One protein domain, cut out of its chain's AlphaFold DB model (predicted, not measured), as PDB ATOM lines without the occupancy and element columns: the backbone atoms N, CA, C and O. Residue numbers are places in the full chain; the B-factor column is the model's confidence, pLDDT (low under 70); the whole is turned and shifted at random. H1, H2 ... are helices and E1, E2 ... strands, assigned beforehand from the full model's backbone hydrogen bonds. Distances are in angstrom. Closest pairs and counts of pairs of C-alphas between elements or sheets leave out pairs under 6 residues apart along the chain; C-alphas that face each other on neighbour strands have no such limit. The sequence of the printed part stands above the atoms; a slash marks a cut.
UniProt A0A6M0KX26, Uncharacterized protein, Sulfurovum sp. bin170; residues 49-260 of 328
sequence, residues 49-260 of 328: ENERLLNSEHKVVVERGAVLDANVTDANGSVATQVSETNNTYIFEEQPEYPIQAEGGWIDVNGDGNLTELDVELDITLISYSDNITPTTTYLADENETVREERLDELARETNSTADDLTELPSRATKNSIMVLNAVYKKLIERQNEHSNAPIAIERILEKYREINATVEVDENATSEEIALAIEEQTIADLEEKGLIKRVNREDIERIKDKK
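What this domain is: This is residues 49 to 260 of the 328 residues of an uncharacterized protein of Sulfurovum sp. bin170 (UniProt A0A6M0KX26). Two lobes sit side by side: a small sandwich of two three-stranded sheets, with the short strand pair E2 and E7 at one end, and a lobe of helices H2 to H7 gathered round the long H5. H2 joins the lobes at E8, H1 packs on E4 and E5, and after H7 the chain returns to H8, beyond E7. The printed part has 212 residues with eight named helices and eight named strands, in the order H1, E1 to E8, H2 to H8; the class is mixed. The sheets, E1 E5 E4, E3 E6 E8 and E2 E7, are antiparallel. The whole is compact, with a radius of gyration of the C-alphas of 16.3 A and spans of 43 by 41 by 40 A.

How they stand to each other: H1, residues 49 to 54, is on the sheet of E1, residues 59 to 62, E5, residues 87 to 91, and E4, residues 81 to 84, at a height over the sheet of 8.0 A; the C-alphas of Asn 50 and Val 83, the closest of H1 and E4, are 6.3 A apart. N 60 and O 90 of E1 and E5 are within hydrogen-bond range at 2.8 A, and N 83 and O 89 of the hairpin E4 and E5 at 3.0 A. In the sheet of E3, residues 71 to 73, E6, residues 100 to 103, and E8, residues 126 to 128, N 73 and O 101 are 2.9 A apart and N 102 and O 126 2.8 A. These sheets form a sandwich, two sheets face to face, 10.1 A centre to centre where they face each other, strands at 41 degrees. E2, residues 66 to 68, pairs with E7, residues 106 to 108, N 68 and O 106 at 2.9 A. H2, residues 135 to 140, touches the hub H5, residues 175 to 193, about perpendicular at 81 degrees, closest C-alphas Thr 136 and Leu 181, 5.1 A. H5 also touches H4, residues 163 to 167, at Ser 177 and Leu 166, C-alphas 5.2 A apart; H6, residues 202 to 215, at a steep tilt of 59 degrees, closest C-alphas Ala 183 and Lys 208, 4.9 A; and H7, residues 224 to 241, at a shallow tilt of 27 degrees, closest C-alphas Ile 178 and Ala 228, 6.1 A. H3, residues 145 to 159, touches H4, C-alphas of Ala 156 and Ala 163 5.7 A apart. H8, residues 250 to 258, touches no helix. In each helix every O i to N i+4 pair is within hydrogen-bond range.

Where its parts are: H1 begins at C-alpha 49, (124.488, 189.340, 170.625). H3 is 21.0 A long, H5 27.3 A, H6 20.2 A and H7 25.7 A. H8 ends at C-alpha 258, (143.946, 181.276, 157.290).

The domain as a whole: The C-alphas farthest apart, of Glu 49 and Glu 203, are 45.6 A apart. The printed part has no cut, and its one long link is E7 to E8. No printed residue is under 70 in pLDDT; H1 has a mean of 73.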
ATOM      1  N   GLU A  49     124.153 190.760 170.533       72.81
ATOM      2  CA  GLU A  49     124.488 189.340 170.625       72.81
ATOM      3  C   GLU A  49     125.764 189.139 171.458       72.81
ATOM      4  O   GLU A  49     125.733 188.370 172.422       72.81
ATOM      5  N   ASN A  50     126.825 189.906 171.185       72.69
ATOM      6  CA  ASN A  50     128.083 189.869 171.939       72.69
ATOM      7  C   ASN A  50     127.880 190.254 173.412       72.69
ATOM      8  O   ASN A  50     128.391 189.570 174.296       72.69
ATOM      9  N   GLU A  51     127.068 191.273 173.707       73.25
ATOM     10  CA  GLU A  51     126.735 191.633 175.095       73.25
ATOM     11  C   GLU A  51     126.008 190.501 175.836       73.25
ATOM     12  O   GLU A  51     126.311 190.205 176.995       73.25
ATOM     13  N   ARG A  52     125.059 189.817 175.182       72.88
ATOM     14  CA  ARG A  52     124.373 188.661 175.783       72.88
ATOM     15  C   ARG A  52     125.348 187.517 176.056       72.88
ATOM     16  O   ARG A  52     125.235 186.842 177.074       72.88
ATOM     17  N   LEU A  53     126.287 187.299 175.147       70.75
ATOM     18  CA  LEU A  53     127.281 186.232 175.208       70.75
ATOM     19  C   LEU A  53     128.339 186.472 176.288       70.75
ATOM     20  O   LEU A  53     128.697 185.541 177.001       70.75
ATOM     21  N   LEU A  54     128.754 187.719 176.510       75.06
ATOM     22  CA  LEU A  54     129.627 188.087 177.635       75.06
ATOM     23  C   LEU A  54     128.989 187.810 179.013       75.06
ATOM     24  O   LEU A  54     129.692 187.695 180.026       75.06
ATOM     25  N   ASN A  55     127.664 187.649 179.040       77.06
ATOM     26  CA  ASN A  55     126.882 187.234 180.202       77.06
ATOM     27  C   ASN A  55     126.585 185.717 180.241       77.06
ATOM     28  O   ASN A  55     125.805 185.284 181.088       77.06
ATOM     29  N   SER A  56     127.176 184.912 179.349       79.12
ATOM     30  CA  SER A  56     127.078 183.446 179.380       79.12
ATOM     31  C   SER A  56     127.752 182.862 180.627       79.12
ATOM     32  O   SER A  56     128.775 183.377 181.084       79.12
ATOM     33  N   GLU A  57     127.197 181.766 181.152       83.94
ATOM     34  CA  GLU A  57     127.748 181.030 182.300       83.94
ATOM     35  C   GLU A  57     128.970 180.174 181.922       83.94
ATOM     36  O   GLU A  57     129.793 179.891 182.781       83.94
ATOM     37  N   HIS A  58     129.139 179.811 180.644       93.06
ATOM     38  CA  HIS A  58     130.221 178.928 180.169       93.06
ATOM     39  C   HIS A  58     131.354 179.694 179.466       93.06
ATOM     40  O   HIS A  58     131.880 179.259 178.434       93.06
ATOM     41  N   LYS A  59     131.668 180.893 179.961       94.56
ATOM     42  CA  LYS A  59     132.726 181.733 179.395       94.56
ATOM     43  C   LYS A  59     134.085 181.363 179.970       94.56
ATOM     44  O   LYS A  59     134.221 181.135 181.163       94.56
ATOM     45  N   VAL A  60     135.089 181.409 179.113       96.62
ATOM     46  CA  VAL A  60     136.504 181.287 179.454       96.62
ATOM     47  C   VAL A  60     137.237 182.486 178.889       96.62
ATOM     48  O   VAL A  60     136.939 182.935 177.781       96.62
ATOM     49  N   VAL A  61     138.212 182.996 179.628       96.94
ATOM     50  CA  VAL A  61     139.061 184.098 179.174       96.94
ATOM     51  C   VAL A  61     140.507 183.635 179.155       96.94
ATOM     52  O   VAL A  61     140.988 183.030 180.116       96.94
ATOM     53  N   VAL A  62     141.200 183.908 178.051       97.38
ATOM     54  CA  VAL A  62     142.603 183.523 177.873       97.38
ATOM     55  C   VAL A  62     143.472 184.774 177.940       97.38
ATOM     56  O   VAL A  62     143.349 185.669 177.099       97.38
ATOM     57  N   GLU A  63     144.343 184.850 178.949       95.12
ATOM     58  CA  GLU A  63     145.219 186.003 179.153       95.12
ATOM     59  C   GLU A  63     146.660 185.658 179.538       95.12
ATOM     60  O   GLU A  63     146.965 184.911 180.470       95.12
ATOM     61  N   ARG A  64     147.549 186.360 178.845       85.75
ATOM     62  CA  ARG A  64     148.902 186.732 179.234       85.75
ATOM     63  C   ARG A  64     149.068 188.237 178.961       85.75
ATOM     64  O   ARG A  64     149.196 189.009 179.904       85.75
ATOM     65  N   GLY A  65     148.930 188.600 177.684       85.38
ATOM     66  CA  GLY A  65     148.074 189.690 177.192       85.38
ATOM     67  C   GLY A  65     146.800 189.077 176.584       85.38
ATOM     68  O   GLY A  65     146.590 187.870 176.732       85.38
ATOM     69  N   ALA A  66     145.943 189.837 175.905       93.69
ATOM     70  CA  ALA A  66     144.765 189.241 175.269       93.69
ATOM     71  C   ALA A  66     145.196 188.165 174.248       93.69
ATOM     72  O   ALA A  66     145.975 188.446 173.340       93.69
ATOM     73  N   VAL A  67     144.731 186.920 174.411       96.75
ATOM     74  CA  VAL A  67     145.028 185.838 173.458       96.75
ATOM     75  C   VAL A  67     143.855 185.665 172.501       96.75
ATOM     76  O   VAL A  67     142.749 185.287 172.901       96.75
ATOM     77  N   LEU A  68     144.109 185.920 171.223       96.00
ATOM     78  CA  LEU A  68     143.104 185.973 170.168       96.00
ATOM     79  C   LEU A  68     143.327 184.849 169.148       96.00
ATOM     80  O   LEU A  68     144.449 184.384 168.941       96.00
ATOM     81  N   ASP A  69     142.241 184.408 168.509       94.81
ATOM     82  CA  ASP A  69     142.225 183.331 167.514       94.81
ATOM     83  C   ASP A  69     142.805 181.986 168.021       94.81
ATOM     84  O   ASP A  69     143.256 181.163 167.222       94.81
ATOM     85  N   ALA A  70     142.789 181.737 169.335       96.06
ATOM     86  CA  ALA A  70     143.238 180.471 169.913       96.06
ATOM     87  C   ALA A  70     142.192 179.360 169.738       96.06
ATOM     88  O   ALA A  70     140.982 179.599 169.761       96.06
ATOM     89  N   ASN A  71     142.656 178.117 169.616       95.81
ATOM     90  CA  ASN A  71     141.803 176.942 169.738       95.81
ATOM     91  C   ASN A  71     141.640 176.615 171.226       95.81
ATOM     92  O   ASN A  71     142.601 176.194 171.872       95.81
ATOM     93  N   VAL A  72     140.441 176.838 171.770       97.94
ATOM     94  CA  VAL A  72     140.136 176.592 173.184       97.94
ATOM     95  C   VAL A  72     139.257 175.354 173.305       97.94
ATOM     96  O   VAL A  72     138.138 175.340 172.791       97.94
ATOM     97  N   THR A  73     139.758 174.317 173.976       97.88
ATOM     98  CA  THR A  73     139.097 173.009 174.070       97.88
ATOM     99  C   THR A  73     138.987 172.512 175.500       97.88
ATOM    100  O   THR A  73     139.908 172.702 176.289       97.88
ATOM    101  N   ASP A  74     137.893 171.836 175.831       98.31
ATOM    102  CA  ASP A  74     137.720 171.175 177.127       98.31
ATOM    103  C   ASP A  74     138.298 169.740 177.128       98.31
ATOM    104  O   ASP A  74     138.794 169.247 176.109       98.31
ATOM    105  N   ALA A  75     138.230 169.048 178.266       97.81
ATOM    106  CA  ALA A  75     138.750 167.687 178.420       97.81
ATOM    107  C   ALA A  75     138.013 166.625 177.576       97.81
ATOM    108  O   ALA A  75     138.575 165.561 177.307       97.81
ATOM    109  N   ASN A  76     136.785 166.911 177.131       97.50
ATOM    110  CA  ASN A  76     136.006 166.052 176.238       97.50
ATOM    111  C   ASN A  76     136.250 166.353 174.751       97.50
ATOM    112  O   ASN A  76     135.741 165.634 173.887       97.50
ATOM    113  N   GLY A  77     137.038 167.385 174.442       96.62
ATOM    114  CA  GLY A  77     137.303 167.839 173.081       96.62
ATOM    115  C   GLY A  77     136.223 168.759 172.511       96.62
ATOM    116  O   GLY A  77     136.228 169.008 171.303       96.62
ATOM    117  N   SER A  78     135.309 169.270 173.340       96.88
ATOM    118  CA  SER A  78     134.416 170.367 172.955       96.88
ATOM    119  C   SER A  78     135.261 171.596 172.638       96.88
ATOM    120  O   SER A  78     136.263 171.837 173.308       96.88
ATOM    121  N   VAL A  79     134.866 172.383 171.636       96.62
ATOM    122  CA  VAL A  79     135.598 173.586 171.209       96.62
ATOM    123  C   VAL A  79     134.773 174.820 171.555       96.62
ATOM    124  O   VAL A  79     133.596 174.896 171.203       96.62
ATOM    125  N   ALA A  80     135.382 175.791 172.229       96.69
ATOM    126  CA  ALA A  80     134.753 177.072 172.509       96.69
ATOM    127  C   ALA A  80     134.832 178.012 171.297       96.69
ATOM    128  O   ALA A  80     135.780 177.979 170.511       96.69
ATOM    129  N   THR A  81     133.839 178.888 171.158       95.31
ATOM    130  CA  THR A  81     133.785 179.887 170.081       95.31
ATOM    131  C   THR A  81     134.202 181.254 170.615       95.31
ATOM    132  O   THR A  81     133.697 181.687 171.652       95.31
ATOM    133  N   GLN A  82     135.097 181.951 169.911       94.06
ATOM    134  CA  GLN A  82     135.519 183.302 170.291       94.06
ATOM    135  C   GLN A  82     134.380 184.310 170.073       94.06
ATOM    136  O   GLN A  82     133.705 184.273 169.037       94.06
ATOM    137  N   VAL A  83     134.183 185.221 171.034       89.75
ATOM    138  CA  VAL A  83     133.081 186.202 171.016       89.75
ATOM    139  C   VAL A  83     133.193 187.176 169.843       89.75
ATOM    140  O   VAL A  83     132.204 187.421 169.167       89.75
ATOM    141  N   SER A  84     134.375 187.745 169.593       86.44
ATOM    142  CA  SER A  84     134.620 188.658 168.464       86.44
ATOM    143  C   SER A  84     136.109 188.710 168.120       86.44
ATOM    144  O   SER A  84     136.926 188.159 168.853       86.44
ATOM    145  N   GLU A  85     136.485 189.370 167.018       83.69
ATOM    146  CA  GLU A  85     137.878 189.383 166.539       83.69
ATOM    147  C   GLU A  85     138.879 190.034 167.500       83.69
ATOM    148  O   GLU A  85     140.049 189.668 167.475       83.69
ATOM    149  N   THR A  86     138.420 190.946 168.353       86.19
ATOM    150  CA  THR A  86     139.260 191.720 169.278       86.19
ATOM    151  C   THR A  86     139.000 191.353 170.739       86.19
ATOM    152  O   THR A  86     139.387 192.089 171.641       86.19
ATOM    153  N   ASN A  87     138.279 190.255 171.000       89.62
ATOM    154  CA  ASN A  87     137.910 189.834 172.349       89.62
ATOM    155  C   ASN A  87     138.454 188.433 172.644       89.62
ATOM    156  O   ASN A  87     138.154 187.482 171.926       89.62
ATOM    157  N   ASN A  88     139.222 188.311 173.722       94.88
ATOM    158  CA  ASN A  88     139.870 187.087 174.202       94.88
ATOM    159  C   ASN A  88     138.966 186.206 175.088       94.88
ATOM    160  O   ASN A  88     139.456 185.357 175.838       94.88
ATOM    161  N   THR A  89     137.650 186.414 175.021       95.56
ATOM    162  CA  THR A  89     136.638 185.559 175.644       95.56
ATOM    163  C   THR A  89     136.157 184.517 174.645       95.56
ATOM    164  O   THR A  89     135.800 184.827 173.503       95.56
ATOM    165  N   TYR A  90     136.087 183.281 175.116       96.44
ATOM    166  CA  TYR A  90     135.613 182.116 174.390       96.44
ATOM    167  C   TYR A  90     134.432 181.519 175.151       96.44
ATOM    168  O   TYR A  90     134.362 181.605 176.376       96.44
ATOM    169  N   ILE A  91     133.466 180.954 174.435       95.81
ATOM    170  CA  ILE A  91     132.241 180.423 175.038       95.81
ATOM    171  C   ILE A  91     132.033 178.990 174.581       95.81
ATOM    172  O   ILE A  91     131.998 178.719 173.377       95.81
ATOM    173  N   PHE A  92     131.865 178.090 175.544       95.69
ATOM    174  CA  PHE A  92     131.403 176.734 175.283       95.69
ATOM    175  C   PHE A  92     129.877 176.695 175.157       95.69
ATOM    176  O   PHE A  92     129.157 177.443 175.825       95.69
ATOM    177  N   GLU A  93     129.369 175.807 174.302       92.56
ATOM    178  CA  GLU A  93     127.922 175.584 174.176       92.56
ATOM    179  C   GLU A  93     127.327 175.013 175.476       92.56
ATOM    180  O   GLU A  93     126.236 175.402 175.893       92.56
ATOM    181  N   GLU A  94     128.082 174.145 176.149       93.12
ATOM    182  CA  GLU A  94     127.732 173.496 177.414       93.12
ATOM    183  C   GLU A  94     128.799 173.777 178.483       93.12
ATOM    184  O   GLU A  94     129.847 174.350 178.188       93.12
ATOM    185  N   GLN A  95     128.534 173.392 179.734       94.94
ATOM    186  CA  GLN A  95     129.510 173.514 180.818       94.94
ATOM    187  C   GLN A  95     130.780 172.726 180.452       94.94
ATOM    188  O   GLN A  95     130.682 171.510 180.275       94.94
ATOM    189  N   PRO A  96     131.959 173.370 180.365       96.62
ATOM    190  CA  PRO A  96     133.185 172.673 180.001       96.62
ATOM    191  C   PRO A  96     133.619 171.673 181.073       96.62
ATOM    192  O   PRO A  96     133.472 171.921 182.276       96.62
ATOM    193  N   GLU A  97     134.218 170.567 180.628       97.75
ATOM    194  CA  GLU A  97     134.929 169.636 181.505       97.75
ATOM    195  C   GLU A  97     136.411 170.018 181.624       97.75
ATOM    196  O   GLU A  97     137.102 170.232 180.629       97.75
ATOM    197  N   TYR A  98     136.922 170.103 182.851       97.12
ATOM    198  CA  TYR A  98     138.315 170.479 183.088       97.12
ATOM    199  C   TYR A  98     139.275 169.281 182.958       97.12
ATOM    200  O   TYR A  98     138.908 168.160 183.312       97.12
ATOM    201  N   PRO A  99     140.534 169.509 182.538       98.25
ATOM    202  CA  PRO A  99     141.118 170.815 182.238       98.25
ATOM    203  C   PRO A  99     140.689 171.382 180.882       98.25
ATOM    204  O   PRO A  99     140.504 170.649 179.915       98.25
ATOM    205  N   ILE A 100     140.620 172.711 180.811       98.44
ATOM    206  CA  ILE A 100     140.468 173.452 179.558       98.44
ATOM    207  C   ILE A 100     141.860 173.814 179.048       98.44
ATOM    208  O   ILE A 100     142.751 174.144 179.836       98.44
ATOM    209  N   GLN A 101     142.058 173.743 177.738       98.19
ATOM    210  CA  GLN A 101     143.316 174.030 177.066       98.19
ATOM    211  C   GLN A 101     143.123 175.142 176.039       98.19
ATOM    212  O   GLN A 101     142.083 175.207 175.391       98.19
ATOM    213  N   ALA A 102     144.128 175.998 175.883       97.88
ATOM    214  CA  ALA A 102     144.218 176.974 174.807       97.88
ATOM    215  C   ALA A 102     145.540 176.775 174.060       97.88
ATOM    216  O   ALA A 102     146.611 176.752 174.673       97.88
ATOM    217  N   GLU A 103     145.468 176.627 172.741       95.75
ATOM    218  CA  GLU A 103     146.632 176.431 171.877       95.75
ATOM    219  C   GLU A 103     146.511 177.214 170.565       95.75
ATOM    220  O   GLU A 103     145.415 177.428 170.040       95.75
ATOM    221  N   GLY A 104     147.657 177.624 170.015       92.75
ATOM    222  CA  GLY A 104     147.701 178.453 168.813       92.75
ATOM    223  C   GLY A 104     147.088 179.840 169.025       92.75
ATOM    224  O   GLY A 104     146.878 180.286 170.150       92.75
ATOM    225  N   GLY A 105     146.811 180.538 167.926       94.31
ATOM    226  CA  GLY A 105     146.444 181.952 167.980       94.31
ATOM    227  C   GLY A 105     147.656 182.838 168.266       94.31
ATOM    228  O   GLY A 105     148.803 182.465 167.995       94.31
ATOM    229  N   TRP A 106     147.398 184.030 168.787       96.25
ATOM    230  CA  TRP A 106     148.421 185.042 169.022       96.25
ATOM    231  C   TRP A 106     148.131 185.846 170.287       96.25
ATOM    232  O   TRP A 106     146.990 185.946 170.736       96.25
ATOM    233  N   ILE A 107     149.194 186.377 170.880       96.31
ATOM    234  CA  ILE A 107     149.140 187.255 172.044       96.31
ATOM    235  C   ILE A 107     149.225 188.688 171.532       96.31
ATOM    236  O   ILE A 107     150.222 189.045 170.905       96.31
ATOM    237  N   ASP A 108     148.197 189.476 171.829       96.06
ATOM    238  CA  ASP A 108     148.176 190.920 171.625       96.06
ATOM    239  C   ASP A 108     149.066 191.587 172.677       96.06
ATOM    240  O   ASP A 108     148.703 191.701 173.854       96.06
ATOM    241  N   VAL A 109     150.285 191.937 172.268       95.00
ATOM    242  CA  VAL A 109     151.315 192.448 173.186       95.00
ATOM    243  C   VAL A 109     151.119 193.940 173.444       95.00
ATOM    244  O   VAL A 109     151.466 194.431 174.520       95.00
ATOM    245  N   ASN A 110     150.577 194.672 172.470       92.75
ATOM    246  CA  ASN A 110     150.413 196.122 172.554       92.75
ATOM    247  C   ASN A 110     148.993 196.557 172.964       92.75
ATOM    248  O   ASN A 110     148.800 197.738 173.265       92.75
ATOM    249  N   GLY A 111     148.040 195.623 173.020       91.81
ATOM    250  CA  GLY A 111     146.668 195.845 173.461       91.81
ATOM    251  C   GLY A 111     145.801 196.575 172.437       91.81
ATOM    252  O   GLY A 111     144.838 197.236 172.830       91.81
ATOM    253  N   ASP A 112     146.153 196.546 171.147       92.00
ATOM    254  CA  ASP A 112     145.404 197.264 170.109       92.00
ATOM    255  C   ASP A 112     144.305 196.420 169.429       92.00
ATOM    256  O   ASP A 112     143.487 196.955 168.671       92.00
ATOM    257  N   GLY A 113     144.252 195.118 169.727       91.56
ATOM    258  CA  GLY A 113     143.284 194.160 169.203       91.56
ATOM    259  C   GLY A 113     143.540 193.709 167.763       91.56
ATOM    260  O   GLY A 113     142.739 192.947 167.219       91.56
ATOM    261  N   ASN A 114     144.623 194.146 167.116       92.50
ATOM    262  CA  ASN A 114     144.946 193.814 165.732       92.50
ATOM    263  C   ASN A 114     146.226 192.992 165.644       92.50
ATOM    264  O   ASN A 114     147.257 193.361 166.181       92.50
ATOM    265  N   LEU A 115     146.188 191.939 164.829       94.25
ATOM    266  CA  LEU A 115     147.374 191.142 164.543       94.25
ATOM    267  C   LEU A 115     148.377 191.929 163.675       94.25
ATOM    268  O   LEU A 115     148.157 192.125 162.469       94.25
ATOM    269  N   THR A 116     149.494 192.332 164.278       95.19
ATOM    270  CA  THR A 116     150.597 193.100 163.685       95.19
ATOM    271  C   THR A 116     151.966 192.499 164.022       95.19
ATOM    272  O   THR A 116     152.079 191.572 164.806       95.19
ATOM    273  N   GLU A 117     153.050 193.045 163.458       95.31
ATOM    274  CA  GLU A 117     154.430 192.610 163.761       95.31
ATOM    275  C   GLU A 117     154.889 192.934 165.199       95.31
ATOM    276  O   GLU A 117     156.017 192.616 165.576       95.31
ATOM    277  N   LEU A 118     154.042 193.590 166.001       95.19
ATOM    278  CA  LEU A 118     154.274 193.783 167.430       95.19
ATOM    279  C   LEU A 118     153.808 192.578 168.255       95.19
ATOM    280  O   LEU A 118     154.158 192.492 169.427       95.19
ATOM    281  N   ASP A 119     153.114 191.617 167.657       96.69
ATOM    282  CA  ASP A 119     152.535 190.486 168.377       96.69
ATOM    283  C   ASP A 119     153.402 189.233 168.303       96.69
ATOM    284  O   ASP A 119     154.374 189.150 167.545       96.69
ATOM    285  N   VAL A 120     153.047 188.229 169.103       96.31
ATOM    286  CA  VAL A 120     153.721 186.923 169.116       96.31
ATOM    287  C   VAL A 120     152.711 185.790 168.967       96.31
ATOM    288  O   VAL A 120     151.567 185.905 169.404       96.31
ATOM    289  N   GLU A 121     153.127 184.671 168.375       94.88
ATOM    290  CA  GLU A 121     152.307 183.454 168.376       94.88
ATOM    291  C   GLU A 121     152.228 182.869 169.792       94.88
ATOM    292  O   GLU A 121     153.183 182.937 170.577       94.88
ATOM    293  N   LEU A 122     151.086 182.263 170.131       93.88
ATOM    294  CA  LEU A 122     151.005 181.435 171.329       93.88
ATOM    295  C   LEU A 122     151.607 180.055 171.026       93.88
ATOM    296  O   LEU A 122     150.916 179.117 170.628       93.88
ATOM    297  N   ASP A 123     152.912 179.937 171.257       86.50
ATOM    298  CA  ASP A 123     153.681 178.719 170.964       86.50
ATOM    299  C   ASP A 123     153.678 177.684 172.104       86.50
ATOM    300  O   ASP A 123     154.276 176.613 171.976       86.50
ATOM    301  N   ILE A 124     152.994 177.975 173.219       93.19
ATOM    302  CA  ILE A 124     152.762 177.038 174.328       93.19
ATOM    303  C   ILE A 124     151.281 176.718 174.471       93.19
ATOM    304  O   ILE A 124     150.439 177.607 174.403       93.19
ATOM    305  N   THR A 125     150.965 175.466 174.787       95.88
ATOM    306  CA  THR A 125     149.633 175.119 175.287       95.88
ATOM    307  C   THR A 125     149.470 175.675 176.699       95.88
ATOM    308  O   THR A 125     150.253 175.348 177.598       95.88
ATOM    309  N   LEU A 126     148.446 176.499 176.897       97.69
ATOM    310  CA  LEU A 126     147.991 176.919 178.217       97.69
ATOM    311  C   LEU A 126     146.895 175.969 178.695       97.69
ATOM    312  O   LEU A 126     146.084 175.510 177.897       97.69
ATOM    313  N   ILE A 127     146.879 175.656 179.986       97.56
ATOM    314  CA  ILE A 127     145.968 174.671 180.583       97.56
ATOM    315  C   ILE A 127     145.399 175.255 181.875       97.56
ATOM    316  O   ILE A 127     146.132 175.873 182.638       97.56
ATOM    317  N   SER A 128     144.112 175.062 182.156       98.06
ATOM    318  CA  SER A 128     143.500 175.530 183.401       98.06
ATOM    319  C   SER A 128     142.428 174.581 183.929       98.06
ATOM    320  O   SER A 128     141.763 173.882 183.170       98.06
ATOM    321  N   TYR A 129     142.250 174.596 185.251       97.69
ATOM    322  CA  TYR A 129     141.110 174.002 185.963       97.69
ATOM    323  C   TYR A 129     140.114 175.084 186.432       97.69
ATOM    324  O   TYR A 129     139.361 174.874 187.379       97.69
ATOM    325  N   SER A 130     140.154 176.264 185.808       95.56
ATOM    326  CA  SER A 130     139.241 177.385 186.031       95.56
ATOM    327  C   SER A 130     138.904 178.084 184.711       95.56
ATOM    328  O   SER A 130     139.512 177.805 183.675       95.56
ATOM    329  N   ASP A 131     137.974 179.036 184.767       95.69
ATOM    330  CA  ASP A 131     137.535 179.822 183.607       95.69
ATOM    331  C   ASP A 131     138.555 180.881 183.147       95.69
ATOM    332  O   ASP A 131     138.398 181.502 182.096       95.69
ATOM    333  N   ASN A 132     139.634 181.070 183.909       96.56
ATOM    334  CA  ASN A 132     140.756 181.921 183.535       96.56
ATOM    335  C   ASN A 132     141.925 181.040 183.079       96.56
ATOM    336  O   ASN A 132     142.515 180.290 183.867       96.56
ATOM    337  N   ILE A 133     142.301 181.147 181.808       98.06
ATOM    338  CA  ILE A 133     143.448 180.435 181.241       98.06
ATOM    339  C   ILE A 133     144.621 181.406 181.159       98.06
ATOM    340  O   ILE A 133     144.639 182.317 180.334       98.06
ATOM    341  N   THR A 134     145.612 181.209 182.025       97.62
ATOM    342  CA  THR A 134     146.795 182.062 182.133       97.62
ATOM    343  C   THR A 134     148.055 181.210 182.304       97.62
ATOM    344  O   THR A 134     147.970 180.020 182.636       97.62
ATOM    345  N   PRO A 135     149.263 181.777 182.127       97.56
ATOM    346  CA  PRO A 135     150.495 181.077 182.477       97.56
ATOM    347  C   PRO A 135     150.504 180.581 183.930       97.56
ATOM    348  O   PRO A 135     150.942 179.459 184.185       97.56
ATOM    349  N   THR A 136     149.978 181.368 184.876       97.81
ATOM    350  CA  THR A 136     149.902 180.962 186.286       97.81
ATOM    351  C   THR A 136     148.983 179.759 186.463       97.81
ATOM    352  O   THR A 136     149.408 178.771 187.058       97.81
ATOM    353  N   THR A 137     147.770 179.773 185.897       97.88
ATOM    354  CA  THR A 137     146.864 178.616 186.005       97.88
ATOM    355  C   THR A 137     147.412 177.383 185.278       97.88
ATOM    356  O   THR A 137     147.234 176.269 185.764       97.88
ATOM    357  N   THR A 138     148.225 177.578 184.233       97.69
ATOM    358  CA  THR A 138     148.979 176.506 183.549       97.69
ATOM    359  C   THR A 138     150.054 175.877 184.428       97.69
ATOM    360  O   THR A 138     150.235 174.661 184.411       97.69
ATOM    361  N   TYR A 139     150.776 176.669 185.221       97.44
ATOM    362  CA  TYR A 139     151.732 176.135 186.195       97.44
ATOM    363  C   TYR A 139     151.042 175.359 187.325       97.44
ATOM    364  O   TYR A 139     151.543 174.324 187.778       97.44
ATOM    365  N   LEU A 140     149.891 175.862 187.771       97.56
ATOM    366  CA  LEU A 140     149.099 175.247 188.830       97.56
ATOM    367  C   LEU A 140     148.360 173.992 188.359       97.56
ATOM    368  O   LEU A 140     148.008 173.174 189.201       97.56
ATOM    369  N   ALA A 141     148.140 173.823 187.052       96.75
ATOM    370  CA  ALA A 141     147.395 172.705 186.493       96.75
ATOM    371  C   ALA A 141     147.986 171.351 186.924       96.75
ATOM    372  O   ALA A 141     149.124 170.990 186.615       96.75
ATOM    373  N   ASP A 142     147.175 170.594 187.654       96.62
ATOM    374  CA  ASP A 142     147.453 169.246 188.140       96.62
ATOM    375  C   ASP A 142     146.105 168.539 188.286       96.62
ATOM    376  O   ASP A 142     145.129 169.193 188.635       96.62
ATOM    377  N   GLU A 143     146.004 167.241 188.013       95.88
ATOM    378  CA  GLU A 143     144.736 166.509 188.188       95.88
ATOM    379  C   GLU A 143     144.311 166.463 189.664       95.88
ATOM    380  O   GLU A 143     143.119 166.448 189.977       95.88
ATOM    381  N   ASN A 144     145.281 166.492 190.584       97.38
ATOM    382  CA  ASN A 144     145.029 166.460 192.015       97.38
ATOM    383  C   ASN A 144     144.812 167.872 192.578       97.38
ATOM    384  O   ASN A 144     145.748 168.663 192.679       97.38
ATOM    385  N   GLU A 145     143.586 168.154 193.021       96.81
ATOM    386  CA  GLU A 145     143.194 169.433 193.625       96.81
ATOM    387  C   GLU A 145     144.084 169.855 194.795       96.81
ATOM    388  O   GLU A 145     144.535 170.994 194.824       96.81
ATOM    389  N   THR A 146     144.439 168.931 195.690       97.94
ATOM    390  CA  THR A 146     145.326 169.231 196.822       97.94
ATOM    391  C   THR A 146     146.706 169.685 196.350       97.94
ATOM    392  O   THR A 146     147.281 170.600 196.925       97.94
ATOM    393  N   VAL A 147     147.233 169.100 195.268       96.81
ATOM    394  CA  VAL A 147     148.520 169.533 194.700       96.81
ATOM    395  C   VAL A 147     148.401 170.931 194.088       96.81
ATOM    396  O   VAL A 147     149.336 171.725 194.207       96.81
ATOM    397  N   ARG A 148     147.264 171.256 193.456       96.50
ATOM    398  CA  ARG A 148     147.003 172.607 192.930       96.50
ATOM    399  C   ARG A 148     146.961 173.639 194.057       96.50
ATOM    400  O   ARG A 148     147.633 174.663 193.957       96.50
ATOM    401  N   GLU A 149     146.213 173.348 195.119       97.56
ATOM    402  CA  GLU A 149     146.079 174.209 196.301       97.56
ATOM    403  C   GLU A 149     147.427 174.418 197.002       97.56
ATOM    404  O   GLU A 149     147.817 175.557 197.244       97.56
ATOM    405  N   GLU A 150     148.195 173.348 197.236       97.38
ATOM    406  CA  GLU A 150     149.526 173.436 197.852       97.38
ATOM    407  C   GLU A 150     150.485 174.309 197.026       97.38
ATOM    408  O   GLU A 150     151.186 175.156 197.585       97.38
ATOM    409  N   ARG A 151     150.496 174.153 195.692       97.00
ATOM    410  CA  ARG A 151     151.313 174.994 194.798       97.00
ATOM    411  C   ARG A 151     150.862 176.454 194.810       97.00
ATOM    412  O   ARG A 151     151.710 177.345 194.786       97.00
ATOM    413  N   LEU A 152     149.552 176.702 194.825       97.88
ATOM    414  CA  LEU A 152     148.984 178.049 194.851       97.88
ATOM    415  C   LEU A 152     149.333 178.769 196.157       97.88
ATOM    416  O   LEU A 152     149.826 179.895 196.116       97.88
ATOM    417  N   ASP A 153     149.158 178.099 197.295       97.94
ATOM    418  CA  ASP A 153     149.489 178.631 198.617       97.94
ATOM    419  C   ASP A 153     150.987 178.921 198.753       97.94
ATOM    420  O   ASP A 153     151.388 179.966 199.282       97.94
ATOM    421  N   GLU A 154     151.837 178.019 198.258       97.00
ATOM    422  CA  GLU A 154     153.281 178.222 198.272       97.00
ATOM    423  C   GLU A 154     153.683 179.431 197.418       97.00
ATOM    424  O   GLU A 154     154.427 180.300 197.885       97.00
ATOM    425  N   LEU A 155     153.143 179.535 196.200       97.19
ATOM    426  CA  LEU A 155     153.417 180.640 195.288       97.19
ATOM    427  C   LEU A 155     152.916 181.980 195.842       97.19
ATOM    428  O   LEU A 155     153.651 182.970 195.797       97.19
ATOM    429  N   ALA A 156     151.713 182.017 196.420       97.44
ATOM    430  CA  ALA A 156     151.146 183.203 197.063       97.44
ATOM    431  C   ALA A 156     152.044 183.696 198.207       97.44
ATOM    432  O   ALA A 156     152.440 184.867 198.252       97.44
ATOM    433  N   ARG A 157     152.449 182.774 199.089       96.69
ATOM    434  CA  ARG A 157     153.299 183.066 200.248       96.69
ATOM    435  C   ARG A 157     154.676 183.598 199.849       96.69
ATOM    436  O   ARG A 157     155.152 184.556 200.454       96.69
ATOM    437  N   GLU A 158     155.327 182.987 198.862       96.69
ATOM    438  CA  GLU A 158     156.688 183.358 198.444       96.69
ATOM    439  C   GLU A 158     156.744 184.658 197.626       96.69
ATOM    440  O   GLU A 158     157.791 185.306 197.548       96.69
ATOM    441  N   THR A 159     155.623 185.062 197.024       95.19
ATOM    442  CA  THR A 159     155.551 186.242 196.144       95.19
ATOM    443  C   THR A 159     154.875 187.443 196.797       95.19
ATOM    444  O   THR A 159     154.883 188.530 196.217       95.19
ATOM    445  N   ASN A 160     154.361 187.287 198.023       93.44
ATOM    446  CA  ASN A 160     153.552 188.294 198.711       93.44
ATOM    447  C   ASN A 160     152.331 188.700 197.863       93.44
ATOM    448  O   ASN A 160     152.072 189.888 197.646       93.44
ATOM    449  N   SER A 161     151.623 187.684 197.368       94.88
ATOM    450  CA  SER A 161     150.355 187.777 196.635       94.88
ATOM    451  C   SER A 161     149.281 186.984 197.388       94.88
ATOM    452  O   SER A 161     149.591 186.280 198.353       94.88
ATOM    453  N   THR A 162     148.023 187.074 196.964       95.88
ATOM    454  CA  THR A 162     146.961 186.178 197.449       95.88
ATOM    455  C   THR A 162     146.657 185.080 196.430       95.88
ATOM    456  O   THR A 162     147.028 185.189 195.260       95.88
ATOM    457  N   ALA A 163     145.993 184.009 196.873       95.50
ATOM    458  CA  ALA A 163     145.517 182.951 195.984       95.50
ATOM    459  C   ALA A 163     144.558 183.503 194.910       95.50
ATOM    460  O   ALA A 163     144.703 183.192 193.726       95.50
ATOM    461  N   ASP A 164     143.646 184.391 195.319       94.19
ATOM    462  CA  ASP A 164     142.705 185.065 194.422       94.19
ATOM    463  C   ASP A 164     143.457 185.911 193.386       94.19
ATOM    464  O   ASP A 164     143.252 185.749 192.185       94.19
ATOM    465  N   ASP A 165     144.423 186.732 193.816       93.19
ATOM    466  CA  ASP A 165     145.180 187.573 192.884       93.19
ATOM    467  C   ASP A 165     145.990 186.753 191.868       93.19
ATOM    468  O   ASP A 165     146.268 187.243 190.777       93.19
ATOM    469  N   LEU A 166     146.463 185.554 192.231       95.75
ATOM    470  CA  LEU A 166     147.266 184.691 191.350       95.75
ATOM    471  C   LEU A 166     146.424 183.902 190.340       95.75
ATOM    472  O   LEU A 166     146.971 183.401 189.355       95.75
ATOM    473  N   THR A 167     145.121 183.780 190.583       94.94
ATOM    474  CA  THR A 167     144.169 183.090 189.698       94.94
ATOM    475  C   THR A 167     143.299 184.060 188.892       94.94
ATOM    476  O   THR A 167     142.579 183.643 187.978       94.94
ATOM    477  N   GLU A 168     143.404 185.355 189.182       93.25
ATOM    478  CA  GLU A 168     142.778 186.431 188.426       93.25
ATOM    479  C   GLU A 168     143.457 186.659 187.061       93.25
ATOM    480  O   GLU A 168     144.616 186.300 186.830       93.25
ATOM    481  N   LEU A 169     142.720 187.279 186.143       93.88
ATOM    482  CA  LEU A 169     143.250 187.728 184.856       93.88
ATOM    483  C   LEU A 169     144.281 188.868 185.027       93.88
ATOM    484  O   LEU A 169     144.011 189.790 185.800       93.88
ATOM    485  N   PRO A 170     145.421 188.871 184.300       90.38
ATOM    486  CA  PRO A 170     146.396 189.967 184.264       90.38
ATOM    487  C   PRO A 170     145.796 191.370 184.203       90.38
ATOM    488  O   PRO A 170     146.226 192.241 184.955       90.38
ATOM    489  N   SER A 171     144.777 191.571 183.360       91.00
ATOM    490  CA  SER A 171     144.081 192.854 183.182       91.00
ATOM    491  C   SER A 171     143.443 193.400 184.470       91.00
ATOM    492  O   SER A 171     143.189 194.599 184.591       91.00
ATOM    493  N   ARG A 172     143.208 192.531 185.461       92.19
ATOM    494  CA  ARG A 172     142.552 192.832 186.745       92.19
ATOM    495  C   ARG A 172     143.420 192.492 187.962       92.19
ATOM    496  O   ARG A 172     143.035 192.795 189.089       92.19
ATOM    497  N   ALA A 173     144.576 191.876 187.746       92.00
ATOM    498  CA  ALA A 173     145.439 191.385 188.804       92.00
ATOM    499  C   ALA A 173     146.266 192.506 189.453       92.00
ATOM    500  O   ALA A 173     146.424 193.617 188.934       92.00
ATOM    501  N   THR A 174     146.834 192.199 190.618       93.19
ATOM    502  CA  THR A 174     147.805 193.081 191.272       93.19
ATOM    503  C   THR A 174     149.148 193.052 190.542       93.19
ATOM    504  O   THR A 174     149.498 192.076 189.874       93.19
ATOM    505  N   LYS A 175     149.972 194.088 190.742       92.69
ATOM    506  CA  LYS A 175     151.338 194.142 190.198       92.69
ATOM    507  C   LYS A 175     152.160 192.888 190.531       92.69
ATOM    508  O   LYS A 175     152.870 192.386 189.664       92.69
ATOM    509  N   ASN A 176     152.068 192.371 191.760       93.75
ATOM    510  CA  ASN A 176     152.813 191.171 192.158       93.75
ATOM    511  C   ASN A 176     152.372 189.955 191.344       93.75
ATOM    512  O   ASN A 176     153.222 189.270 190.779       93.75
ATOM    513  N   SER A 177     151.067 189.743 191.195       94.44
ATOM    514  CA  SER A 177     150.536 188.651 190.381       94.44
ATOM    515  C   SER A 177     150.900 188.762 188.905       94.44
ATOM    516  O   SER A 177     151.273 187.761 188.301       94.44
ATOM    517  N   ILE A 178     150.888 189.971 188.334       95.50
ATOM    518  CA  ILE A 178     151.340 190.213 186.955       95.50
ATOM    519  C   ILE A 178     152.817 189.816 186.791       95.50
ATOM    520  O   ILE A 178     153.188 189.152 185.818       95.50
ATOM    521  N   MET A 179     153.674 190.173 187.755       95.88
ATOM    522  CA  MET A 179     155.088 189.770 187.746       95.88
ATOM    523  C   MET A 179     155.255 188.253 187.886       95.88
ATOM    524  O   MET A 179     156.100 187.669 187.206       95.88
ATOM    525  N   VAL A 180     154.462 187.602 188.741       97.19
ATOM    526  CA  VAL A 180     154.477 186.141 188.904       97.19
ATOM    527  C   VAL A 180     154.062 185.446 187.616       97.19
ATOM    528  O   VAL A 180     154.757 184.538 187.168       97.19
ATOM    529  N   LEU A 181     152.991 185.905 186.979       96.62
ATOM    530  CA  LEU A 181     152.509 185.364 185.715       96.62
ATOM    531  C   LEU A 181     153.576 185.434 184.620       96.62
ATOM    532  O   LEU A 181     153.828 184.447 183.927       96.62
ATOM    533  N   ASN A 182     154.269 186.567 184.512       96.81
ATOM    534  CA  ASN A 182     155.367 186.732 183.563       96.81
ATOM    535  C   ASN A 182     156.583 185.861 183.917       96.81
ATOM    536  O   ASN A 182     157.200 185.265 183.033       96.81
ATOM    537  N   ALA A 183     156.906 185.716 185.204       97.81
ATOM    538  CA  ALA A 183     157.952 184.807 185.663       97.81
ATOM    539  C   ALA A 183     157.637 183.346 185.302       97.81
ATOM    540  O   ALA A 183     158.498 182.636 184.779       97.81
ATOM    541  N   VAL A 184     156.396 182.915 185.533       97.88
ATOM    542  CA  VAL A 184     155.900 181.587 185.163       97.88
ATOM    543  C   VAL A 184     155.983 181.385 183.654       97.88
ATOM    544  O   VAL A 184     156.536 180.377 183.213       97.88
ATOM    545  N   TYR A 185     155.519 182.350 182.858       97.25
ATOM    546  CA  TYR A 185     155.585 182.270 181.399       97.25
ATOM    547  C   TYR A 185     157.016 182.081 180.890       97.25
ATOM    548  O   TYR A 185     157.277 181.144 180.133       97.25
ATOM    549  N   LYS A 186     157.972 182.889 181.370       96.75
ATOM    550  CA  LYS A 186     159.393 182.722 181.022       96.75
ATOM    551  C   LYS A 186     159.869 181.297 181.305       96.75
ATOM    552  O   LYS A 186     160.540 180.693 180.471       96.75
ATOM    553  N   LYS A 187     159.491 180.723 182.453       96.81
ATOM    554  CA  LYS A 187     159.867 179.346 182.801       96.81
ATOM    555  C   LYS A 187     159.180 178.288 181.940       96.81
ATOM    556  O   LYS A 187     159.818 177.276 181.651       96.81
ATOM    557  N   LEU A 188     157.928 178.498 181.538       96.44
ATOM    558  CA  LEU A 188     157.219 177.604 180.619       96.44
ATOM    559  C   LEU A 188     157.914 177.571 179.250       96.44
ATOM    560  O   LEU A 188     158.203 176.482 178.753       96.44
ATOM    561  N   ILE A 189     158.271 178.739 178.707       95.94
ATOM    562  CA  ILE A 189     158.989 178.877 177.431       95.94
ATOM    563  C   ILE A 189     160.388 178.261 177.501       95.94
ATOM    564  O   ILE A 189     160.771 177.483 176.625       95.94
ATOM    565  N   GLU A 190     161.158 178.560 178.551       95.06
ATOM    566  CA  GLU A 190     162.487 177.970 178.752       95.06
ATOM    567  C   GLU A 190     162.402 176.439 178.837       95.06
ATOM    568  O   GLU A 190     163.171 175.743 178.179       95.06
ATOM    569  N   ARG A 191     161.427 175.896 179.580       94.25
ATOM    570  CA  ARG A 191     161.213 174.446 179.697       94.25
ATOM    571  C   ARG A 191     160.866 173.796 178.352       94.25
ATOM    572  O   ARG A 191     161.387 172.720 178.057       94.25
ATOM    573  N   GLN A 192     159.995 174.420 177.559       92.81
ATOM    574  CA  GLN A 192     159.631 173.921 176.229       92.81
ATOM    575  C   GLN A 192     160.849 173.903 175.298       92.81
ATOM    576  O   GLN A 192     161.106 172.889 174.653       92.81
ATOM    577  N   ASN A 193     161.641 174.977 175.289       92.38
ATOM    578  CA  ASN A 193     162.885 175.055 174.519       92.38
ATOM    579  C   ASN A 193     163.925 174.018 174.991       92.38
ATOM    580  O   ASN A 193     164.621 173.405 174.178       92.38
ATOM    581  N   GLU A 194     163.991 173.750 176.299       93.25
ATOM    582  CA  GLU A 194     164.786 172.667 176.898       93.25
ATOM    583  C   GLU A 194     164.240 171.258 176.551       93.25
ATOM    584  O   GLU A 194     164.903 170.265 176.856       93.25
ATOM    585  N   HIS A 195     163.062 171.145 175.916       90.50
ATOM    586  CA  HIS A 195     162.337 169.890 175.652       90.50
ATOM    587  C   HIS A 195     162.172 169.028 176.916       90.50
ATOM    588  O   HIS A 195     162.271 167.798 176.886       90.50
ATOM    589  N   SER A 196     161.969 169.689 178.056       90.44
ATOM    590  CA  SER A 196     161.924 169.050 179.364       90.44
ATOM    591  C   SER A 196     160.488 168.850 179.833       90.44
ATOM    592  O   SER A 196     159.695 169.784 179.873       90.44
ATOM    593  N   ASN A 197     160.180 167.637 180.291       86.94
ATOM    594  CA  ASN A 197     158.900 167.321 180.933       86.94
ATOM    595  C   ASN A 197     158.974 167.418 182.465       86.94
ATOM    596  O   ASN A 197     158.026 167.050 183.156       86.94
ATOM    597  N   ALA A 198     160.108 167.861 183.017       90.00
ATOM    598  CA  ALA A 198     160.240 168.010 184.457       90.00
ATOM    599  C   ALA A 198     159.288 169.108 184.974       90.00
ATOM    600  O   ALA A 198     159.138 170.152 184.321       90.00
ATOM    601  N   PRO A 199     158.668 168.919 186.155       90.06
ATOM    602  CA  PRO A 199     157.942 169.989 186.824       90.06
ATOM    603  C   PRO A 199     158.833 171.221 187.015       90.06
ATOM    604  O   PRO A 199     160.027 171.104 187.309       90.06
ATOM    605  N   ILE A 200     158.258 172.411 186.843       94.50
ATOM    606  CA  ILE A 200     158.977 173.659 187.099       94.50
ATOM    607  C   ILE A 200     159.082 173.819 188.615       94.50
ATOM    608  O   ILE A 200     158.078 173.976 189.302       94.50
ATOM    609  N   ALA A 201     160.302 173.769 189.142       95.06
ATOM    610  CA  ALA A 201     160.546 174.049 190.551       95.06
ATOM    611  C   ALA A 201     160.211 175.517 190.869       95.06
ATOM    612  O   ALA A 201     160.587 176.413 190.099       95.06
ATOM    613  N   ILE A 202     159.536 175.758 191.996       96.12
ATOM    614  CA  ILE A 202     159.095 177.096 192.413       96.12
ATOM    615  C   ILE A 202     160.269 178.073 192.513       96.12
ATOM    616  O   ILE A 202     160.153 179.225 192.110       96.12
ATOM    617  N   GLU A 203     161.452 177.618 192.923       96.94
ATOM    618  CA  GLU A 203     162.644 178.456 193.041       96.94
ATOM    619  C   GLU A 203     163.060 179.068 191.700       96.94
ATOM    620  O   GLU A 203     163.512 180.213 191.672       96.94
ATOM    621  N   ARG A 204     162.863 178.344 190.584       96.69
ATOM    622  CA  ARG A 204     163.136 178.886 189.242       96.69
ATOM    623  C   ARG A 204     162.133 179.987 188.880       96.69
ATOM    624  O   ARG A 204     162.501 180.925 188.182       96.69
ATOM    625  N   ILE A 205     160.884 179.892 189.345       97.94
ATOM    626  CA  ILE A 205     159.878 180.953 189.172       97.94
ATOM    627  C   ILE A 205     160.250 182.159 190.037       97.94
ATOM    628  O   ILE A 205     160.271 183.281 189.539       97.94
ATOM    629  N   LEU A 206     160.621 181.942 191.302       97.88
ATOM    630  CA  LEU A 206     161.000 183.016 192.227       97.88
ATOM    631  C   LEU A 206     162.258 183.767 191.784       97.88
ATOM    632  O   LEU A 206     162.366 184.970 192.015       97.88
ATOM    633  N   GLU A 207     163.204 183.087 191.136       97.50
ATOM    634  CA  GLU A 207     164.344 183.729 190.480       97.50
ATOM    635  C   GLU A 207     163.867 184.733 189.418       97.50
ATOM    636  O   GLU A 207     164.204 185.914 189.502       97.50
ATOM    637  N   LYS A 208     162.997 184.308 188.490       97.31
ATOM    638  CA  LYS A 208     162.452 185.186 187.439       97.31
ATOM    639  C   LYS A 208     161.557 186.293 187.975       97.31
ATOM    640  O   LYS A 208     161.648 187.421 187.501       97.31
ATOM    641  N   TYR A 209     160.765 186.010 189.001       97.12
ATOM    642  CA  TYR A 209     159.966 187.013 189.696       97.12
ATOM    643  C   TYR A 209     160.847 188.135 190.267       97.12
ATOM    644  O   TYR A 209     160.567 189.314 190.058       97.12
ATOM    645  N   ARG A 210     161.954 187.783 190.934       96.12
ATOM    646  CA  ARG A 210     162.899 188.763 191.494       96.12
ATOM    647  C   ARG A 210     163.646 189.536 190.412       96.12
ATOM    648  O   ARG A 210     163.872 190.727 190.599       96.12
ATOM    649  N   GLU A 211     164.019 188.881 189.311       95.38
ATOM    650  CA  GLU A 211     164.615 189.546 188.147       95.38
ATOM    651  C   GLU A 211     163.668 190.615 187.585       95.38
ATOM    652  O   GLU A 211     164.064 191.772 187.487       95.38
ATOM    653  N   ILE A 212     162.408 190.256 187.303       94.81
ATOM    654  CA  ILE A 212     161.393 191.186 186.781       94.81
ATOM    655  C   ILE A 212     161.167 192.335 187.765       94.81
ATOM    656  O   ILE A 212     161.224 193.500 187.380       94.81
ATOM    657  N   ASN A 213     160.979 192.031 189.051       92.19
ATOM    658  CA  ASN A 213     160.766 193.051 190.075       92.19
ATOM    659  C   ASN A 213     161.951 194.029 190.206       92.19
ATOM    660  O   ASN A 213     161.761 195.179 190.592       92.19
ATOM    661  N   ALA A 214     163.173 193.596 189.885       92.81
ATOM    662  CA  ALA A 214     164.358 194.452 189.911       92.81
ATOM    663  C   ALA A 214     164.497 195.353 188.672       92.81
ATOM    664  O   ALA A 214     165.224 196.344 188.737       92.81
ATOM    665  N   THR A 215     163.846 195.014 187.555       89.56
ATOM    666  CA  THR A 215     163.987 195.721 186.270       89.56
ATOM    667  C   THR A 215     162.722 196.429 185.805       89.56
ATOM    668  O   THR A 215     162.774 197.156 184.814       89.56
ATOM    669  N   VAL A 216     161.582 196.186 186.450       86.56
ATOM    670  CA  VAL A 216     160.307 196.772 186.046       86.56
ATOM    671  C   VAL A 216     160.234 198.248 186.440       86.56
ATOM    672  O   VAL A 216     160.284 198.608 187.617       86.56
ATOM    673  N   GLU A 217     160.062 199.108 185.441       83.25
ATOM    674  CA  GLU A 217     159.765 200.528 185.615       83.25
ATOM    675  C   GLU A 217     158.315 200.768 185.177       83.25
ATOM    676  O   GLU A 217     158.030 200.897 183.991       83.25
ATOM    677  N   VAL A 218     157.388 200.786 186.136       83.38
ATOM    678  CA  VAL A 218     155.963 201.075 185.893       83.38
ATOM    679  C   VAL A 218     155.532 202.287 186.706       83.38
ATOM    680  O   VAL A 218     156.003 202.476 187.830       83.38
ATOM    681  N   ASP A 219     154.648 203.104 186.135       86.62
ATOM    682  CA  ASP A 219     154.010 204.209 186.850       86.62
ATOM    683  C   ASP A 219     153.152 203.642 187.990       86.62
ATOM    684  O   ASP A 219     152.334 202.748 187.787       86.62
ATOM    685  N   GLU A 220     153.343 204.153 189.205       82.19
ATOM    686  CA  GLU A 220     152.570 203.738 190.381       82.19
ATOM    687  C   GLU A 220     151.082 204.111 190.273       82.19
ATOM    688  O   GLU A 220     150.265 203.575 191.020       82.19
ATOM    689  N   ASN A 221     150.732 205.018 189.355       88.81
ATOM    690  CA  ASN A 221     149.357 205.435 189.080       88.81
ATOM    691  C   ASN A 221     148.742 204.742 187.855       88.81
ATOM    692  O   ASN A 221     147.589 205.031 187.538       88.81
ATOM    693  N   ALA A 222     149.495 203.879 187.165       92.25
ATOM    694  CA  ALA A 222     148.983 203.128 186.026       92.25
ATOM    695  C   ALA A 222     147.902 202.127 186.462       92.25
ATOM    696  O   ALA A 222     147.913 201.611 187.586       92.25
ATOM    697  N   THR A 223     146.968 201.841 185.562       93.00
ATOM    698  CA  THR A 223     145.972 200.784 185.764       93.00
ATOM    699  C   THR A 223     146.634 199.401 185.749       93.00
ATOM    700  O   THR A 223     147.753 199.233 185.259       93.00
ATOM    701  N   SER A 224     145.944 198.376 186.265       91.31
ATOM    702  CA  SER A 224     146.427 196.987 186.171       91.31
ATOM    703  C   SER A 224     146.701 196.567 184.726       91.31
ATOM    704  O   SER A 224     147.708 195.918 184.470       91.31
ATOM    705  N   GLU A 225     145.856 196.989 183.787       91.62
ATOM    706  CA  GLU A 225     146.008 196.727 182.355       91.62
ATOM    707  C   GLU A 225     147.269 197.386 181.775       91.62
ATOM    708  O   GLU A 225     148.072 196.721 181.127       91.62
ATOM    709  N   GLU A 226     147.513 198.663 182.080       92.44
ATOM    710  CA  GLU A 226     148.723 199.372 181.641       92.44
ATOM    711  C   GLU A 226     149.999 198.738 182.223       92.44
ATOM    712  O   GLU A 226     151.007 198.591 181.528       92.44
ATOM    713  N   ILE A 227     149.960 198.325 183.497       93.38
ATOM    714  CA  ILE A 227     151.060 197.603 184.150       93.38
ATOM    715  C   ILE A 227     151.273 196.235 183.492       93.38
ATOM    716  O   ILE A 227     152.422 195.844 183.271       93.38
ATOM    717  N   ALA A 228     150.191 195.516 183.182       94.06
ATOM    718  CA  ALA A 228     150.244 194.222 182.516       94.06
ATOM    719  C   ALA A 228     150.924 194.347 181.153       94.06
ATOM    720  O   ALA A 228     151.939 193.685 180.952       94.06
ATOM    721  N   LEU A 229     150.466 195.259 180.290       93.12
ATOM    722  CA  LEU A 229     151.052 195.505 178.966       93.12
ATOM    723  C   LEU A 229     152.534 195.906 179.043       93.12
ATOM    724  O   LEU A 229     153.360 195.419 178.274       93.12
ATOM    725  N   ALA A 230     152.913 196.755 180.004       92.88
ATOM    726  CA  ALA A 230     154.304 197.179 180.158       92.88
ATOM    727  C   ALA A 230     155.243 196.021 180.553       92.88
ATOM    728  O   ALA A 230     156.337 195.880 179.996       92.88
ATOM    729  N   ILE A 231     154.835 195.187 181.516       94.69
ATOM    730  CA  ILE A 231     155.624 194.025 181.965       94.69
ATOM    731  C   ILE A 231     155.637 192.927 180.892       94.69
ATOM    732  O   ILE A 231     156.645 192.234 180.721       94.69
ATOM    733  N   GLU A 232     154.530 192.785 180.174       94.31
ATOM    734  CA  GLU A 232     154.333 191.869 179.059       94.31
ATOM    735  C   GLU A 232     155.318 192.170 177.919       94.31
ATOM    736  O   GLU A 232     156.137 191.314 177.580       94.31
ATOM    737  N   GLU A 233     155.357 193.413 177.432       94.31
ATOM    738  CA  GLU A 233     156.312 193.868 176.413       94.31
ATOM    739  C   GLU A 233     157.773 193.684 176.871       94.31
ATOM    740  O   GLU A 233     158.610 193.186 176.114       94.31
ATOM    741  N   GLN A 234     158.093 193.997 178.135       94.19
ATOM    742  CA  GLN A 234     159.433 193.755 178.691       94.19
ATOM    743  C   GLN A 234     159.793 192.259 178.703       94.19
ATOM    744  O   GLN A 234     160.943 191.880 178.458       94.19
ATOM    745  N   THR A 235     158.825 191.397 179.008       95.31
ATOM    746  CA  THR A 235     159.012 189.944 179.043       95.31
ATOM    747  C   THR A 235     159.209 189.370 177.646       95.31
ATOM    748  O   THR A 235     160.117 188.555 177.466       95.31
ATOM    749  N   ILE A 236     158.427 189.829 176.667       95.62
ATOM    750  CA  ILE A 236     158.585 189.469 175.255       95.62
ATOM    751  C   ILE A 236     159.959 189.880 174.740       95.62
ATOM    752  O   ILE A 236     160.674 189.041 174.199       95.62
ATOM    753  N   ALA A 237     160.365 191.130 174.969       95.19
ATOM    754  CA  ALA A 237     161.655 191.631 174.511       95.19
ATOM    755  C   ALA A 237     162.837 190.812 175.069       95.19
ATOM    756  O   ALA A 237     163.756 190.472 174.328       95.19
ATOM    757  N   ASP A 238     162.801 190.437 176.354       95.44
ATOM    758  CA  ASP A 238     163.833 189.589 176.974       95.44
ATOM    759  C   ASP A 238     163.877 188.173 176.367       95.44
ATOM    760  O   ASP A 238     164.955 187.610 176.164       95.44
ATOM    761  N   LEU A 239     162.721 187.574 176.070       95.88
ATOM    762  CA  LEU A 239     162.655 186.248 175.448       95.88
ATOM    763  C   LEU A 239     163.076 186.281 173.969       95.88
ATOM    764  O   LEU A 239     163.734 185.345 173.505       95.88
ATOM    765  N   GLU A 240     162.746 187.355 173.252       96.25
ATOM    766  CA  GLU A 240     163.176 187.612 171.875       96.25
ATOM    767  C   GLU A 240     164.697 187.814 171.801       96.25
ATOM    768  O   GLU A 240     165.364 187.183 170.980       96.25
ATOM    769  N   GLU A 241     165.283 188.603 172.710       96.50
ATOM    770  CA  GLU A 241     166.740 188.796 172.798       96.50
ATOM    771  C   GLU A 241     167.478 187.470 173.046       96.50
ATOM    772  O   GLU A 241     168.557 187.230 172.495       96.50
ATOM    773  N   LYS A 242     166.876 186.570 173.831       95.81
ATOM    774  CA  LYS A 242     167.392 185.213 174.076       95.81
ATOM    775  C   LYS A 242     167.150 184.245 172.914       95.81
ATOM    776  O   LYS A 242     167.655 183.123 172.962       95.81
ATOM    777  N   GLY A 243     166.396 184.650 171.892       96.31
ATOM    778  CA  GLY A 243     166.022 183.812 170.753       96.31
ATOM    779  C   GLY A 243     165.091 182.654 171.119       96.31
ATOM    780  O   GLY A 243     165.097 181.639 170.427       96.31
ATOM    781  N   LEU A 244     164.346 182.775 172.223       95.94
ATOM    782  CA  LEU A 244     163.413 181.745 172.699       95.94
ATOM    783  C   LEU A 244     162.019 181.879 172.084       95.94
ATOM    784  O   LEU A 244     161.273 180.904 172.066       95.94
ATOM    785  N   ILE A 245     161.687 183.078 171.606       95.50
ATOM    786  CA  ILE A 245     160.468 183.403 170.865       95.50
ATOM    787  C   ILE A 245     160.815 184.360 169.719       95.50
ATOM    788  O   ILE A 245     161.918 184.910 169.668       95.50
ATOM    789  N   LYS A 246     159.857 184.588 168.822       95.56
ATOM    790  CA  LYS A 246     159.926 185.617 167.781       95.56
ATOM    791  C   LYS A 246     158.600 186.368 167.706       95.56
ATOM    792  O   LYS A 246     157.550 185.775 167.949       95.56
ATOM    793  N   ARG A 247     158.645 187.641 167.314       96.12
ATOM    794  CA  ARG A 247     157.435 188.338 166.871       96.12
ATOM    795  C   ARG A 247     156.945 187.781 165.548       96.12
ATOM    796  O   ARG A 247     157.732 187.245 164.757       96.12
ATOM    797  N   VAL A 248     155.642 187.894 165.323       95.69
ATOM    798  CA  VAL A 248     155.038 187.487 164.060       95.69
ATOM    799  C   VAL A 248     155.592 188.359 162.940       95.69
ATOM    800  O   VAL A 248     155.768 189.569 163.074       95.69
ATOM    801  N   ASN A 249     155.886 187.737 161.810       94.88
ATOM    802  CA  ASN A 249     156.184 188.456 160.582       94.88
ATOM    803  C   ASN A 249     154.978 188.400 159.635       94.88
ATOM    804  O   ASN A 249     153.982 187.726 159.894       94.88
ATOM    805  N   ARG A 250     155.075 189.065 158.484       92.88
ATOM    806  CA  ARG A 250     154.014 189.046 157.468       92.88
ATOM    807  C   ARG A 250     153.536 187.639 157.070       92.88
ATOM    808  O   ARG A 250     152.342 187.451 156.859       92.88
ATOM    809  N   GLU A 251     154.444 186.676 156.945       92.50
ATOM    810  CA  GLU A 251     154.116 185.297 156.555       92.50
ATOM    811  C   GLU A 251     153.360 184.569 157.678       92.50
ATOM    812  O   GLU A 251     152.420 183.819 157.415       92.50
ATOM    813  N   ASP A 252     153.744 184.819 158.932       92.19
ATOM    814  CA  ASP A 252     153.042 184.327 160.117       92.19
ATOM    815  C   ASP A 252     151.622 184.923 160.183       92.19
ATOM    816  O   ASP A 252     150.653 184.182 160.329       92.19
ATOM    817  N   ILE A 253     151.469 186.232 159.949       92.19
ATOM    818  CA  ILE A 253     150.164 186.918 159.935       92.19
ATOM    819  C   ILE A 253     149.217 186.313 158.890       92.19
ATOM    820  O   ILE A 253     148.040 186.080 159.174       92.19
ATOM    821  N   GLU A 254     149.707 186.068 157.672       90.00
ATOM    822  CA  GLU A 254     148.918 185.434 156.609       90.00
ATOM    823  C   GLU A 254     148.508 184.007 157.017       90.00
ATOM    824  O   GLU A 254     147.331 183.655 156.932       90.00
ATOM    825  N   ARG A 255     149.434 183.222 157.585       89.94
ATOM    826  CA  ARG A 255     149.156 181.865 158.085       89.94
ATOM    827  C   ARG A 255     148.114 181.837 159.207       89.94
ATOM    828  O   ARG A 255     147.266 180.946 159.211       89.94
ATOM    829  N   ILE A 256     148.200 182.747 160.175       87.12
ATOM    830  CA  ILE A 256     147.270 182.810 161.315       87.12
ATOM    831  C   ILE A 256     145.866 183.165 160.818       87.12
ATOM    832  O   ILE A 256     144.892 182.521 161.209       87.12
ATOM    833  N   LYS A 257     145.754 184.121 159.886       84.81
ATOM    834  CA  LYS A 257     144.467 184.520 159.291       84.81
ATOM    835  C   LYS A 257     143.753 183.369 158.580       84.81
ATOM    836  O   LYS A 257     142.526 183.314 158.633       84.81
ATOM    837  N   ASP A 258     144.500 182.446 157.980       82.56
ATOM    838  CA  ASP A 258     143.946 181.276 157.290       82.56
ATOM    839  C   ASP A 258     143.482 180.157 158.244       82.56
ATOM    840  O   ASP A 258     142.678 179.309 157.855       82.56
ATOM    841  N   LYS A 259     143.968 180.135 159.492       78.19
ATOM    842  CA  LYS A 259     143.686 179.087 160.492       78.19
ATOM    843  C   LYS A 259     142.662 179.497 161.554       78.19
ATOM    844  O   LYS A 259     142.579 178.840 162.590       78.19
ATOM    845  N   LYS A 260     141.900 180.570 161.322       76.00
ATOM    846  CA  LYS A 260     140.998 181.136 162.334       76.00
ATOM    847  C   LYS A 260     140.010 180.084 162.880       76.00
ATOM    848  O   LYS A 260     139.347 179.413 162.081       76.00
TER     849      LYS A 260